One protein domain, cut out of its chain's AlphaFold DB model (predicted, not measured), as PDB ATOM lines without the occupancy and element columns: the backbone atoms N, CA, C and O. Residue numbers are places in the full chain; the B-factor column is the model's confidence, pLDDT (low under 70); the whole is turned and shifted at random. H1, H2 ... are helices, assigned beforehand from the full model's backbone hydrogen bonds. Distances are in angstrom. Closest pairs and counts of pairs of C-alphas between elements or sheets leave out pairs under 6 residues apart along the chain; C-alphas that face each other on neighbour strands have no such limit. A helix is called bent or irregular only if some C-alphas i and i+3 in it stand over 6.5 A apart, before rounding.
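This is residues 329 to 430 of the 437 residues of the protein "Phage integrase protein" of Pseudomonas coronafaciens pv. porri (UniProt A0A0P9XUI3). A long bent helix, H1, makes a wide V, and the short helices H2, H3 and H5 pack on its second arm, H1b, while H4 lies beyond H5, away from that arm. The first arm, H1a, reaches away from the other helices, and its residues 329 to 334 stick out; a long loop, residues 387 to 409, starts near the middle and swings outward before it comes to H4. The printed part has 102 residues with five named helices, H1 to H5 in order along the chain, and no named strand; the class is all helix. It is compact, with a radius of gyration of the C-alphas of 14.5 A, and spans 45 by 30 by 18 A.

H1, residues 329 to 363, was assigned as one helix by its hydrogen bonds but is bent: C-alphas 344 and 347 are 7.9 A apart. Its arm H1a, residues 329 to 344, begins with C-alpha 329 at (9.212, -25.694, -29.504) and is 21.3 A long from first to last C-alpha. Its arm H1b, residues 347 to 363, is 24.1 A long and ends with C-alpha 363 at (-12.059, 14.998, -18.010). H2 holds residues 372 to 378 and H3 residues 381 to 386. H4, residues 410 to 418, is 12.3 A long and only just irregular, with C-alphas 411 and 414 6.6 A apart. H5, residues 423 to 428, ends with C-alpha 428 at (-1.511, -8.698, -20.213).

H1 is the hub, touching three helices, each through a part of H1b. The arms H1a and H1b stand at a steep tilt of 54 degrees, and H1a touches no helix. H1b touches H2 with residues 352 to 359 alone, about perpendicular at 75 degrees; the closest C-alphas, those of Val 356 and Ile 378, are 6.3 A apart. H1b touches H3 with residues 348 to 352 alone, at a steep tilt of 56 degrees, opposite ways; the closest C-alphas, of Ser 348 and Leu 383, are 6.8 A apart. H1b touches H5 with residues 349 to 353 alone, at a steep tilt of 54 degrees, opposite ways; the closest C-alphas, of Leu 349 and Ile 427, are 6.6 A apart. H4 and H5 are close but not clearly touching, with the closest C-alphas, of Leu 417 and Glu 425, 7.3 A apart. H3 and H5 are only just apart, at 8.3 A. Every O i to N i+4 pair is within hydrogen-bond range in H1a, H1b, H2, H3 and H5, and 4 of 5 are in H4.

The two C-alphas farthest apart, those of His 329 and Gly 364, are 47.5 A apart. The printed part has no cut. The link from H3 to H4, 23 residues, is long. The mean pLDDT of the printed part is 83.0, and residues 396 to 406 and residue 430 are under 70.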
ATOM      1  N   HIS A 329       9.546 -26.675 -28.469       89.50
ATOM      2  CA  HIS A 329       9.212 -25.694 -29.504       89.50
ATOM      3  C   HIS A 329       7.863 -24.991 -29.275       89.50
ATOM      4  O   HIS A 329       7.725 -23.836 -29.662       89.50
ATOM      5  N   VAL A 330       6.886 -25.639 -28.627       85.88
ATOM      6  CA  VAL A 330       5.599 -25.004 -28.289       85.88
ATOM      7  C   VAL A 330       5.806 -23.981 -27.174       85.88
ATOM      8  O   VAL A 330       5.350 -22.847 -27.283       85.88
ATOM      9  N   VAL A 331       6.538 -24.363 -26.121       85.88
ATOM     10  CA  VAL A 331       6.813 -23.487 -24.971       85.88
ATOM     11  C   VAL A 331       7.707 -22.318 -25.384       85.88
ATOM     12  O   VAL A 331       7.334 -21.162 -25.202       85.88
ATOM     13  N   PHE A 332       8.861 -22.600 -25.991       89.69
ATOM     14  CA  PHE A 332       9.794 -21.563 -26.431       89.69
ATOM     15  C   PHE A 332       9.233 -20.728 -27.583       89.69
ATOM     16  O   PHE A 332       9.519 -19.538 -27.642       89.69
ATOM     17  N   GLY A 333       8.395 -21.302 -28.452       90.75
ATOM     18  CA  GLY A 333       7.673 -20.554 -29.480       90.75
ATOM     19  C   GLY A 333       6.697 -19.545 -28.876       90.75
ATOM     20  O   GLY A 333       6.709 -18.383 -29.267       90.75
ATOM     21  N   ALA A 334       5.909 -19.948 -27.874       86.75
ATOM     22  CA  ALA A 334       5.000 -19.037 -27.177       86.75
ATOM     23  C   ALA A 334       5.752 -17.906 -26.451       86.75
ATOM     24  O   ALA A 334       5.372 -16.743 -26.575       86.75
ATOM     25  N   VAL A 335       6.846 -18.231 -25.749       89.12
ATOM     26  CA  VAL A 335       7.694 -17.234 -25.070       89.12
ATOM     27  C   VAL A 335       8.327 -16.272 -26.075       89.12
ATOM     28  O   VAL A 335       8.265 -15.061 -25.885       89.12
ATOM     29  N   ARG A 336       8.888 -16.793 -27.173       90.50
ATOM     30  CA  ARG A 336       9.464 -15.983 -28.249       90.50
ATOM     31  C   ARG A 336       8.427 -15.029 -28.836       90.50
ATOM     32  O   ARG A 336       8.701 -13.838 -28.913       90.50
ATOM     33  N   ASN A 337       7.242 -15.530 -29.187       89.44
ATOM     34  CA  ASN A 337       6.171 -14.711 -29.753       89.44
ATOM     35  C   ASN A 337       5.742 -13.593 -28.790       89.44
ATOM     36  O   ASN A 337       5.515 -12.474 -29.234       89.44
ATOM     37  N   ALA A 338       5.670 -13.865 -27.482       87.62
ATOM     38  CA  ALA A 338       5.346 -12.849 -26.480       87.62
ATOM     39  C   ALA A 338       6.437 -11.766 -26.372       87.62
ATOM     40  O   ALA A 338       6.124 -10.576 -26.327       87.62
ATOM     41  N   ILE A 339       7.715 -12.166 -26.382       89.12
ATOM     42  CA  ILE A 339       8.855 -11.237 -26.365       89.12
ATOM     43  C   ILE A 339       8.866 -10.378 -27.633       89.12
ATOM     44  O   ILE A 339       8.933  -9.157 -27.539       89.12
ATOM     45  N   GLU A 340       8.765 -10.993 -28.812       91.69
ATOM     46  CA  GLU A 340       8.757 -10.280 -30.096       91.69
ATOM     47  C   GLU A 340       7.564  -9.323 -30.203       91.69
ATOM     48  O   GLU A 340       7.724  -8.188 -30.655       91.69
ATOM     49  N   PHE A 341       6.386  -9.739 -29.729       89.94
ATOM     50  CA  PHE A 341       5.205  -8.882 -29.666       89.94
ATOM     51  C   PHE A 341       5.451  -7.647 -28.793       89.94
ATOM     52  O   PHE A 341       5.152  -6.529 -29.212       89.94
ATOM     53  N   HIS A 342       6.047  -7.824 -27.610       88.12
ATOM     54  CA  HIS A 342       6.324  -6.712 -26.705       88.12
ATOM     55  C   HIS A 342       7.454  -5.802 -27.202       88.12
ATOM     56  O   HIS A 342       7.339  -4.588 -27.099       88.12
ATOM     57  N   ILE A 343       8.512  -6.350 -27.803       89.62
ATOM     58  CA  ILE A 343       9.574  -5.539 -28.420       89.62
ATOM     59  C   ILE A 343       8.999  -4.669 -29.542       89.62
ATOM     60  O   ILE A 343       9.368  -3.506 -29.673       89.62
ATOM     61  N   LYS A 344       8.085  -5.217 -30.350       90.69
ATOM     62  CA  LYS A 344       7.537  -4.517 -31.515       90.69
ATOM     63  C   LYS A 344       6.443  -3.504 -31.169       90.69
ATOM     64  O   LYS A 344       6.335  -2.487 -31.846       90.69
ATOM     65  N   HIS A 345       5.608  -3.795 -30.171       90.62
ATOM     66  CA  HIS A 345       4.391  -3.022 -29.890       90.62
ATOM     67  C   HIS A 345       4.306  -2.482 -28.455       90.62
ATOM     68  O   HIS A 345       3.367  -1.755 -28.138       90.62
ATOM     69  N   GLY A 346       5.256  -2.817 -27.578       87.50
ATOM     70  CA  GLY A 346       5.209  -2.505 -26.148       87.50
ATOM     71  C   GLY A 346       5.133  -1.012 -25.850       87.50
ATOM     72  O   GLY A 346       4.267  -0.603 -25.083       87.50
ATOM     73  N   GLU A 347       5.967  -0.195 -26.495       89.62
ATOM     74  CA  GLU A 347       5.945   1.265 -26.324       89.62
ATOM     75  C   GLU A 347       4.585   1.849 -26.726       89.62
ATOM     76  O   GLU A 347       3.943   2.524 -25.924       89.62
ATOM     77  N   SER A 348       4.065   1.475 -27.902       90.81
ATOM     78  CA  SER A 348       2.742   1.908 -28.366       90.81
ATOM     79  C   SER A 348       1.614   1.482 -27.420       90.81
ATOM     80  O   SER A 348       0.677   2.248 -27.208       90.81
ATOM     81  N   LEU A 349       1.688   0.279 -26.836       90.38
ATOM     82  CA  LEU A 349       0.696  -0.229 -25.880       90.38
ATOM     83  C   LEU A 349       0.709   0.566 -24.565       90.38
ATOM     84  O   LEU A 349      -0.357   0.929 -24.060       90.38
ATOM     85  N   ILE A 350       1.899   0.858 -24.028       90.06
ATOM     86  CA  ILE A 350       2.061   1.657 -22.805       90.06
ATOM     87  C   ILE A 350       1.635   3.109 -23.045       90.06
ATOM     88  O   ILE A 350       0.882   3.677 -22.253       90.06
ATOM     89  N   ASP A 351       2.019   3.696 -24.173       90.38
ATOM     90  CA  ASP A 351       1.577   5.034 -24.551       90.38
ATOM     91  C   ASP A 351       0.063   5.099 -24.735       90.38
ATOM     92  O   ASP A 351      -0.581   6.045 -24.277       90.38
ATOM     93  N   GLY A 352      -0.531   4.080 -25.360       89.56
ATOM     94  CA  GLY A 352      -1.976   3.967 -25.530       89.56
ATOM     95  C   GLY A 352      -2.719   3.994 -24.197       89.56
ATOM     96  O   GLY A 352      -3.654   4.781 -24.031       89.56
ATOM     97  N   ILE A 353      -2.285   3.194 -23.217       89.69
ATOM     98  CA  ILE A 353      -2.939   3.177 -21.901       89.69
ATOM     99  C   ILE A 353      -2.699   4.475 -21.122       89.69
ATOM    100  O   ILE A 353      -3.624   4.978 -20.483       89.69
ATOM    101  N   CYS A 354      -1.509   5.074 -21.232       89.88
ATOM    102  CA  CYS A 354      -1.198   6.370 -20.631       89.88
ATOM    103  C   CYS A 354      -2.068   7.491 -21.213       89.88
ATOM    104  O   CYS A 354      -2.607   8.295 -20.453       89.88
ATOM    105  N   LYS A 355      -2.280   7.521 -22.536       90.06
ATOM    106  CA  LYS A 355      -3.177   8.480 -23.205       90.06
ATOM    107  C   LYS A 355      -4.618   8.327 -22.724       90.06
ATOM    108  O   LYS A 355      -5.262   9.324 -22.398       90.06
ATOM    109  N   VAL A 356      -5.106   7.090 -22.614       88.94
ATOM    110  CA  VAL A 356      -6.450   6.800 -22.085       88.94
ATOM    111  C   VAL A 356      -6.580   7.250 -20.625       88.94
ATOM    112  O   VAL A 356      -7.546   7.933 -20.278       88.94
ATOM    113  N   ALA A 357      -5.602   6.932 -19.775       88.19
ATOM    114  CA  ALA A 357      -5.599   7.324 -18.366       88.19
ATOM    115  C   ALA A 357      -5.519   8.849 -18.183       88.19
ATOM    116  O   ALA A 357      -6.241   9.418 -17.360       88.19
ATOM    117  N   LEU A 358      -4.684   9.529 -18.974       89.88
ATOM    118  CA  LEU A 358      -4.557  10.984 -18.958       89.88
ATOM    119  C   LEU A 358      -5.860  11.657 -19.399       89.88
ATOM    120  O   LEU A 358      -6.302  12.604 -18.752       89.88
ATOM    121  N   HIS A 359      -6.512  11.139 -20.445       89.00
ATOM    122  CA  HIS A 359      -7.807  11.639 -20.901       89.00
ATOM    123  C   HIS A 359      -8.880  11.524 -19.807       89.00
ATOM    124  O   HIS A 359      -9.572  12.501 -19.523       89.00
ATOM    125  N   CYS A 360      -8.962  10.368 -19.140       87.94
ATOM    126  CA  CYS A 360      -9.860  10.152 -18.000       87.94
ATOM    127  C   CYS A 360      -9.601  11.158 -16.876       87.94
ATOM    128  O   CYS A 360     -10.529  11.798 -16.384       87.94
ATOM    129  N   LYS A 361      -8.327  11.350 -16.507       89.69
ATOM    130  CA  LYS A 361      -7.925  12.271 -15.439       89.69
ATOM    131  C   LYS A 361      -8.253  13.729 -15.769       89.69
ATOM    132  O   LYS A 361      -8.737  14.444 -14.900       89.69
ATOM    133  N   LEU A 362      -8.010  14.166 -17.005       88.81
ATOM    134  CA  LEU A 362      -8.279  15.541 -17.445       88.81
ATOM    135  C   LEU A 362      -9.777  15.849 -17.556       88.81
ATOM    136  O   LEU A 362     -10.177  16.995 -17.367       88.81
ATOM    137  N   LYS A 363     -10.603  14.847 -17.877       87.25
ATOM    138  CA  LYS A 363     -12.059  14.998 -18.010       87.25
ATOM    139  C   LYS A 363     -12.838  14.628 -16.746       87.25
ATOM    140  O   LYS A 363     -14.037  14.875 -16.705       87.25
ATOM    141  N   GLY A 364     -12.178  14.065 -15.733       83.94
ATOM    142  CA  GLY A 364     -12.822  13.604 -14.500       83.94
ATOM    143  C   GLY A 364     -13.749  12.401 -14.699       83.94
ATOM    144  O   GLY A 364     -14.663  12.214 -13.906       83.94
ATOM    145  N   ILE A 365     -13.535  11.607 -15.753       85.56
ATOM    146  CA  ILE A 365     -14.390  10.469 -16.124       85.56
ATOM    147  C   ILE A 365     -13.695   9.168 -15.694       85.56
ATOM    148  O   ILE A 365     -12.500   9.010 -15.965       85.56
ATOM    149  N   PRO A 366     -14.385   8.218 -15.039       80.31
ATOM    150  CA  PRO A 366     -13.806   6.919 -14.718       80.31
ATOM    151  C   PRO A 366     -13.610   6.069 -15.979       80.31
ATOM    152  O   PRO A 366     -14.371   6.146 -16.941       80.31
ATOM    153  N   THR A 367     -12.622   5.171 -15.968       78.25
ATOM    154  CA  THR A 367     -12.331   4.290 -17.116       78.25
ATOM    155  C   THR A 367     -13.496   3.376 -17.490       78.25
ATOM    156  O   THR A 367     -13.543   2.910 -18.621       78.25
ATOM    157  N   SER A 368     -14.442   3.129 -16.577       72.31
ATOM    158  CA  SER A 368     -15.684   2.387 -16.820       72.31
ATOM    159  C   SER A 368     -16.680   3.128 -17.710       72.31
ATOM    160  O   SER A 368     -17.500   2.468 -18.341       72.31
ATOM    161  N   GLU A 369     -16.575   4.451 -17.840       75.88
ATOM    162  CA  GLU A 369     -17.507   5.304 -18.594       75.88
ATOM    163  C   GLU A 369     -16.997   5.722 -19.986       75.88
ATOM    164  O   GLU A 369     -17.628   6.507 -20.681       75.88
ATOM    165  N   LEU A 370     -15.860   5.187 -20.436       81.75
ATOM    166  CA  LEU A 370     -15.326   5.445 -21.777       81.75
ATOM    167  C   LEU A 370     -16.050   4.647 -22.872       81.75
ATOM    168  O   LEU A 370     -16.055   3.418 -22.837       81.75
ATOM    169  N   GLU A 371     -16.556   5.297 -23.911       82.50
ATOM    170  CA  GLU A 371     -17.040   4.588 -25.102       82.50
ATOM    171  C   GLU A 371     -15.883   4.056 -25.963       82.50
ATOM    172  O   GLU A 371     -14.863   4.727 -26.128       82.50
ATOM    173  N   ASP A 372     -16.048   2.887 -26.590       82.94
ATOM    174  CA  ASP A 372     -15.006   2.295 -27.446       82.94
ATOM    175  C   ASP A 372     -14.647   3.188 -28.644       82.94
ATOM    176  O   ASP A 372     -13.481   3.284 -29.027       82.94
ATOM    177  N   LYS A 373     -15.618   3.936 -29.188       83.69
ATOM    178  CA  LYS A 373     -15.367   4.945 -30.235       83.69
ATOM    179  C   LYS A 373     -14.391   6.025 -29.770       83.69
ATOM    180  O   LYS A 373     -13.529   6.448 -30.537       83.69
ATOM    181  N   LEU A 374     -14.517   6.453 -28.515       84.12
ATOM    182  CA  LEU A 374     -13.637   7.450 -27.920       84.12
ATOM    183  C   LEU A 374     -12.248   6.857 -27.657       84.12
ATOM    184  O   LEU A 374     -11.247   7.510 -27.935       84.12
ATOM    185  N   VAL A 375     -12.175   5.597 -27.214       85.00
ATOM    186  CA  VAL A 375     -10.898   4.880 -27.054       85.00
ATOM    187  C   VAL A 375     -10.140   4.823 -28.382       85.00
ATOM    188  O   VAL A 375      -8.969   5.193 -28.412       85.00
ATOM    189  N   ARG A 376     -10.807   4.470 -29.491       86.38
ATOM    190  CA  ARG A 376     -10.201   4.449 -30.840       86.38
ATOM    191  C   ARG A 376      -9.594   5.793 -31.242       86.38
ATOM    192  O   ARG A 376      -8.556   5.821 -31.893       86.38
ATOM    193  N   HIS A 377     -10.211   6.902 -30.836       85.94
ATOM    194  CA  HIS A 377      -9.690   8.240 -31.114       85.94
ATOM    195  C   HIS A 377      -8.455   8.590 -30.262       85.94
ATOM    196  O   HIS A 377      -7.591   9.339 -30.710       85.94
ATOM    197  N   ILE A 378      -8.347   8.043 -29.046       87.56
ATOM    198  CA  ILE A 378      -7.285   8.379 -28.081       87.56
ATOM    199  C   ILE A 378      -6.003   7.557 -28.298       87.56
ATOM    200  O   ILE A 378      -4.901   8.079 -28.132       87.56
ATOM    201  N   ILE A 379      -6.126   6.270 -28.636       86.56
ATOM    202  CA  ILE A 379      -5.003   5.311 -28.612       86.56
ATOM    203  C   ILE A 379      -3.981   5.495 -29.750       86.56
ATOM    204  O   ILE A 379      -2.848   5.033 -29.630       86.56
ATOM    205  N   GLY A 380      -4.339   6.225 -30.811       84.75
ATOM    206  CA  GLY A 380      -3.470   6.508 -31.961       84.75
ATOM    207  C   GLY A 380      -3.499   5.435 -33.060       84.75
ATOM    208  O   GLY A 380      -4.016   4.335 -32.872       84.75
ATOM    209  N   GLU A 381      -2.945   5.764 -34.233       86.25
ATOM    210  CA  GLU A 381      -3.047   4.924 -35.440       86.25
ATOM    211  C   GLU A 381      -2.341   3.569 -35.336       86.25
ATOM    212  O   GLU A 381      -2.815   2.590 -35.910       86.25
ATOM    213  N   ASP A 382      -1.222   3.486 -34.616       86.44
ATOM    214  CA  ASP A 382      -0.430   2.253 -34.543       86.44
ATOM    215  C   ASP A 382      -1.172   1.135 -33.801       86.44
ATOM    216  O   ASP A 382      -1.135  -0.024 -34.218       86.44
ATOM    217  N   LEU A 383      -1.922   1.485 -32.751       88.75
ATOM    218  CA  LEU A 383      -2.764   0.537 -32.023       88.75
ATOM    219  C   LEU A 383      -4.023   0.153 -32.811       88.75
ATOM    220  O   LEU A 383      -4.436  -1.004 -32.761       88.75
ATOM    221  N   LEU A 384      -4.582   1.070 -33.607       89.25
ATOM    222  CA  LEU A 384      -5.672   0.742 -34.534       89.25
ATOM    223  C   LEU A 384      -5.211  -0.250 -35.612       89.25
ATOM    224  O   LEU A 384      -5.917  -1.216 -35.895       89.25
ATOM    225  N   LYS A 385      -4.007  -0.064 -36.172       89.88
ATOM    226  CA  LYS A 385      -3.400  -0.995 -37.144       89.88
ATOM    227  C   LYS A 385      -3.107  -2.367 -36.534       89.88
ATOM    228  O   LYS A 385      -3.172  -3.367 -37.243       89.88
ATOM    229  N   LEU A 386      -2.799  -2.422 -35.236       88.31
ATOM    230  CA  LEU A 386      -2.608  -3.673 -34.497       88.31
ATOM    231  C   LEU A 386      -3.918  -4.463 -34.309       88.31
ATOM    232  O   LEU A 386      -3.860  -5.671 -34.070       88.31
ATOM    233  N   GLY A 387      -5.070  -3.795 -34.444       89.62
ATOM    234  CA  GLY A 387      -6.407  -4.368 -34.293       89.62
ATOM    235  C   GLY A 387      -7.147  -3.923 -33.030       89.62
ATOM    236  O   GLY A 387      -8.247  -4.406 -32.789       89.62
ATOM    237  N   VAL A 388      -6.584  -3.007 -32.231       91.06
ATOM    238  CA  VAL A 388      -7.202  -2.553 -30.977       91.06
ATOM    239  C   VAL A 388      -8.461  -1.743 -31.274       91.06
ATOM    240  O   VAL A 388      -8.418  -0.690 -31.907       91.06
ATOM    241  N   GLU A 389      -9.594  -2.217 -30.766       88.00
ATOM    242  CA  GLU A 389     -10.916  -1.648 -31.020       88.00
ATOM    243  C   GLU A 389     -11.553  -1.012 -29.779       88.00
ATOM    244  O   GLU A 389     -12.465  -0.194 -29.928       88.00
ATOM    245  N   GLY A 390     -11.077  -1.355 -28.579       87.31
ATOM    246  CA  GLY A 390     -11.598  -0.861 -27.307       87.31
ATOM    247  C   GLY A 390     -10.631  -1.068 -26.140       87.31
ATOM    248  O   GLY A 390      -9.542  -1.630 -26.286       87.31
ATOM    249  N   LEU A 391     -11.024  -0.591 -24.954       85.56
ATOM    250  CA  LEU A 391     -10.157  -0.635 -23.767       85.56
ATOM    251  C   LEU A 391      -9.918  -2.075 -23.287       85.56
ATOM    252  O   LEU A 391      -8.810  -2.406 -22.885       85.56
ATOM    253  N   GLY A 392     -10.922  -2.946 -23.353       85.62
ATOM    254  CA  GLY A 392     -10.742  -4.364 -23.053       85.62
ATOM    255  C   GLY A 392     -11.981  -5.195 -23.358       85.62
ATOM    256  O   GLY A 392     -13.099  -4.686 -23.296       85.62
ATOM    257  N   LEU A 393     -11.781  -6.476 -23.655       83.12
ATOM    258  CA  LEU A 393     -12.835  -7.418 -24.070       83.12
ATOM    259  C   LEU A 393     -13.723  -7.888 -22.915       83.12
ATOM    260  O   LEU A 393     -14.808  -8.422 -23.131       83.12
ATOM    261  N   SER A 394     -13.241  -7.732 -21.682       77.38
ATOM    262  CA  SER A 394     -13.956  -8.128 -20.461       77.38
ATOM    263  C   SER A 394     -14.526  -6.943 -19.674       77.38
ATOM    264  O   SER A 394     -14.898  -7.098 -18.505       77.38
ATOM    265  N   ARG A 395     -14.523  -5.745 -20.269       74.06
ATOM    266  CA  ARG A 395     -14.901  -4.497 -19.608       74.06
ATOM    267  C   ARG A 395     -16.424  -4.328 -19.562       74.06
ATOM    268  O   ARG A 395     -17.136  -4.680 -20.492       74.06
ATOM    269  N   ARG A 396     -16.923  -3.717 -18.483       66.75
ATOM    270  CA  ARG A 396     -18.322  -3.272 -18.394       66.75
ATOM    271  C   ARG A 396     -18.562  -2.073 -19.301       66.75
ATOM    272  O   ARG A 396     -17.901  -1.045 -19.137       66.75
ATOM    273  N   ALA A 397     -19.504  -2.215 -20.224       63.22
ATOM    274  CA  ALA A 397     -19.991  -1.110 -21.035       63.22
ATOM    275  C   ALA A 397     -20.877  -0.166 -20.201       63.22
ATOM    276  O   ALA A 397     -21.449  -0.557 -19.178       63.22
ATOM    277  N   ILE A 398     -21.001   1.080 -20.652       62.38
ATOM    278  CA  ILE A 398     -21.866   2.094 -20.037       62.38
ATOM    279  C   ILE A 398     -23.311   1.579 -20.029       62.38
ATOM    280  O   ILE A 398     -23.807   1.111 -21.050       62.38
ATOM    281  N   GLY A 399     -23.979   1.649 -18.875       57.78
ATOM    282  CA  GLY A 399     -25.370   1.206 -18.720       57.78
ATOM    283  C   GLY A 399     -25.562  -0.291 -18.450       57.78
ATOM    284  O   GLY A 399     -26.700  -0.715 -18.278       57.78
ATOM    285  N   THR A 400     -24.486  -1.086 -18.360       58.62
ATOM    286  CA  THR A 400     -24.579  -2.485 -17.901       58.62
ATOM    287  C   THR A 400     -24.704  -2.545 -16.377       58.62
ATOM    288  O   THR A 400     -23.922  -1.930 -15.646       58.62
ATOM    289  N   GLY A 401     -25.712  -3.265 -15.881       57.03
ATOM    290  CA  GLY A 401     -25.922  -3.473 -14.455       57.03
ATOM    291  C   GLY A 401     -24.760  -4.241 -13.826       57.03
ATOM    292  O   GLY A 401     -24.042  -4.987 -14.487       57.03
ATOM    293  N   TYR A 402     -24.566  -4.105 -12.510       56.62
ATOM    294  CA  TYR A 402     -23.473  -4.797 -11.805       56.62
ATOM    295  C   TYR A 402     -23.539  -6.332 -11.945       56.62
ATOM    296  O   TYR A 402     -22.518  -7.007 -11.816       56.62
ATOM    297  N   HIS A 403     -24.734  -6.862 -12.210       52.75
ATOM    298  CA  HIS A 403     -25.019  -8.284 -12.392       52.75
ATOM    299  C   HIS A 403     -24.994  -8.745 -13.857       52.75
ATOM    300  O   HIS A 403     -25.137  -9.942 -14.101       52.75
ATOM    301  N   ASP A 404     -24.798  -7.833 -14.812       57.31
ATOM    302  CA  ASP A 404     -24.803  -8.165 -16.232       57.31
ATOM    303  C   ASP A 404     -23.444  -8.701 -16.690       57.31
ATOM    304  O   ASP A 404     -22.379  -8.369 -16.156       57.31
ATOM    305  N   ARG A 405     -23.485  -9.564 -17.708       60.09
ATOM    306  CA  ARG A 405     -22.294 -10.192 -18.282       60.09
ATOM    307  C   ARG A 405     -21.374  -9.142 -18.903       60.09
ATOM    308  O   ARG A 405     -21.799  -8.341 -19.728       60.09
ATOM    309  N   THR A 406     -20.089  -9.209 -18.557       67.69
ATOM    310  CA  THR A 406     -19.061  -8.280 -19.066       67.69
ATOM    311  C   THR A 406     -18.256  -8.839 -20.235       67.69
ATOM    312  O   THR A 406     -17.500  -8.105 -20.859       67.69
ATOM    313  N   LYS A 407     -18.382 -10.142 -20.517       71.81
ATOM    314  CA  LYS A 407     -17.720 -10.825 -21.635       71.81
ATOM    315  C   LYS A 407     -18.759 -11.254 -22.666       71.81
ATOM    316  O   LYS A 407     -19.817 -11.763 -22.291       71.81
ATOM    317  N   ALA A 408     -18.417 -11.090 -23.942       72.50
ATOM    318  CA  ALA A 408     -19.153 -11.661 -25.069       72.50
ATOM    319  C   ALA A 408     -19.146 -13.200 -25.025       72.50
ATOM    320  O   ALA A 408     -18.464 -13.802 -24.194       72.50
ATOM    321  N   SER A 409     -19.889 -13.867 -25.911       75.38
ATOM    322  CA  SER A 409     -19.906 -15.337 -25.965       75.38
ATOM    323  C   SER A 409     -18.504 -15.921 -26.240       75.38
ATOM    324  O   SER A 409     -17.643 -15.241 -26.788       75.38
ATOM    325  N   ILE A 410     -18.242 -17.196 -25.902       74.56
ATOM    326  CA  ILE A 410     -16.945 -17.848 -26.219       74.56
ATOM    327  C   ILE A 410     -16.623 -17.773 -27.719       74.56
ATOM    328  O   ILE A 410     -15.463 -17.575 -28.082       74.56
ATOM    329  N   SER A 411     -17.646 -17.913 -28.566       77.81
ATOM    330  CA  SER A 411     -17.543 -17.827 -30.026       77.81
ATOM    331  C   SER A 411     -17.127 -16.451 -30.538       77.81
ATOM    332  O   SER A 411     -16.655 -16.366 -31.662       77.81
ATOM    333  N   GLU A 412     -17.272 -15.397 -29.739       82.31
ATOM    334  CA  GLU A 412     -16.880 -14.028 -30.098       82.31
ATOM    335  C   GLU A 412     -15.591 -13.627 -29.373       82.31
ATOM    336  O   GLU A 412     -14.647 -13.136 -29.985       82.31
ATOM    337  N   TYR A 413     -15.500 -13.940 -28.078       86.00
ATOM    338  CA  TYR A 413     -14.413 -13.509 -27.205       86.00
ATOM    339  C   TYR A 413     -13.029 -13.982 -27.667       86.00
ATOM    340  O   TYR A 413     -12.102 -13.181 -27.721       86.00
ATOM    341  N   TYR A 414     -12.845 -15.272 -27.980       86.56
ATOM    342  CA  TYR A 414     -11.515 -15.774 -28.360       86.56
ATOM    343  C   TYR A 414     -11.077 -15.354 -29.770       86.56
ATOM    344  O   TYR A 414      -9.895 -15.040 -29.942       86.56
ATOM    345  N   PRO A 415     -11.967 -15.299 -30.781       88.81
ATOM    346  CA  PRO A 415     -11.650 -14.632 -32.040       88.81
ATOM    347  C   PRO A 415     -11.244 -13.167 -31.859       88.81
ATOM    348  O   PRO A 415     -10.217 -12.765 -32.404       88.81
ATOM    349  N   ASP A 416     -11.967 -12.403 -31.040       89.38
ATOM    350  CA  ASP A 416     -11.646 -10.999 -30.765       89.38
ATOM    351  C   ASP A 416     -10.327 -10.840 -29.993       89.38
ATOM    352  O   ASP A 416      -9.544  -9.928 -30.270       89.38
ATOM    353  N   LEU A 417     -10.033 -11.771 -29.080       87.81
ATOM    354  CA  LEU A 417      -8.757 -11.841 -28.368       87.81
ATOM    355  C   LEU A 417      -7.591 -12.084 -29.331       87.81
ATOM    356  O   LEU A 417      -6.576 -11.398 -29.244       87.81
ATOM    357  N   ARG A 418      -7.733 -13.025 -30.274       87.38
ATOM    358  CA  ARG A 418      -6.721 -13.282 -31.316       87.38
ATOM    359  C   ARG A 418      -6.547 -12.116 -32.283       87.38
ATOM    360  O   ARG A 418      -5.463 -11.948 -32.832       87.38
ATOM    361  N   ALA A 419      -7.606 -11.342 -32.501       90.19
ATOM    362  CA  ALA A 419      -7.592 -10.153 -33.342       90.19
ATOM    363  C   ALA A 419      -7.067  -8.898 -32.615       90.19
ATOM    364  O   ALA A 419      -7.130  -7.814 -33.182       90.19
ATOM    365  N   ASN A 420      -6.542  -9.031 -31.386       91.06
ATOM    366  CA  ASN A 420      -5.986  -7.939 -30.576       91.06
ATOM    367  C   ASN A 420      -6.981  -6.808 -30.261       91.06
ATOM    368  O   ASN A 420      -6.573  -5.671 -30.025       91.06
ATOM    369  N   LYS A 421      -8.288  -7.091 -30.228       91.19
ATOM    370  CA  LYS A 421      -9.311  -6.040 -30.107       91.19
ATOM    371  C   LYS A 421      -9.340  -5.323 -28.754       91.19
ATOM    372  O   LYS A 421      -9.839  -4.199 -28.684       91.19
ATOM    373  N   GLY A 422      -8.805  -5.932 -27.694       89.75
ATOM    374  CA  GLY A 422      -8.759  -5.354 -26.349       89.75
ATOM    375  C   GLY A 422      -7.370  -4.869 -25.946       89.75
ATOM    376  O   GLY A 422      -6.439  -5.666 -25.848       89.75
ATOM    377  N   LEU A 423      -7.242  -3.574 -25.636       88.50
ATOM    378  CA  LEU A 423      -5.972  -2.973 -25.215       88.50
ATOM    379  C   LEU A 423      -5.408  -3.611 -23.932       88.50
ATOM    380  O   LEU A 423      -4.221  -3.931 -23.862       88.50
ATOM    381  N   LEU A 424      -6.253  -3.809 -22.915       88.69
ATOM    382  CA  LEU A 424      -5.853  -4.401 -21.634       88.69
ATOM    383  C   LEU A 424      -5.388  -5.852 -21.791       88.69
ATOM    384  O   LEU A 424      -4.394  -6.252 -21.181       88.69
ATOM    385  N   GLU A 425      -6.073  -6.636 -22.623       87.88
ATOM    386  CA  GLU A 425      -5.665  -8.000 -22.930       87.88
ATOM    387  C   GLU A 425      -4.310  -8.028 -23.657       87.88
ATOM    388  O   GLU A 425      -3.443  -8.803 -23.254       87.88
ATOM    389  N   CYS A 426      -4.064  -7.138 -24.626       87.56
ATOM    390  CA  CYS A 426      -2.760  -7.026 -25.295       87.56
ATOM    391  C   CYS A 426      -1.618  -6.677 -24.327       87.56
ATOM    392  O   CYS A 426      -0.519  -7.211 -24.460       87.56
ATOM    393  N   ILE A 427      -1.870  -5.830 -23.324       85.94
ATOM    394  CA  ILE A 427      -0.880  -5.507 -22.283       85.94
ATOM    395  C   ILE A 427      -0.617  -6.717 -21.380       85.94
ATOM    396  O   ILE A 427       0.522  -6.961 -20.990       85.94
ATOM    397  N   SER A 428      -1.643  -7.515 -21.075       79.00
ATOM    398  CA  SER A 428      -1.511  -8.698 -20.213       79.00
ATOM    399  C   SER A 428      -0.679  -9.840 -20.816       79.00
ATOM    400  O   SER A 428      -0.260 -10.734 -20.084       79.00
ATOM    401  N   VAL A 429      -0.422  -9.799 -22.131       70.81
ATOM    402  CA  VAL A 429       0.495 -10.713 -22.838       70.81
ATOM    403  C   VAL A 429       1.964 -10.394 -22.524       70.81
ATOM    404  O   VAL A 429       2.836 -11.233 -22.754       70.81
ATOM    405  N   ALA A 430       2.257  -9.221 -21.949       51.88
ATOM    406  CA  ALA A 430       3.582  -8.939 -21.421       51.88
ATOM    407  C   ALA A 430       3.934  -9.976 -20.340       51.88
ATOM    408  O   ALA A 430       3.081 -10.313 -19.509       51.88
TER     409      ALA A 430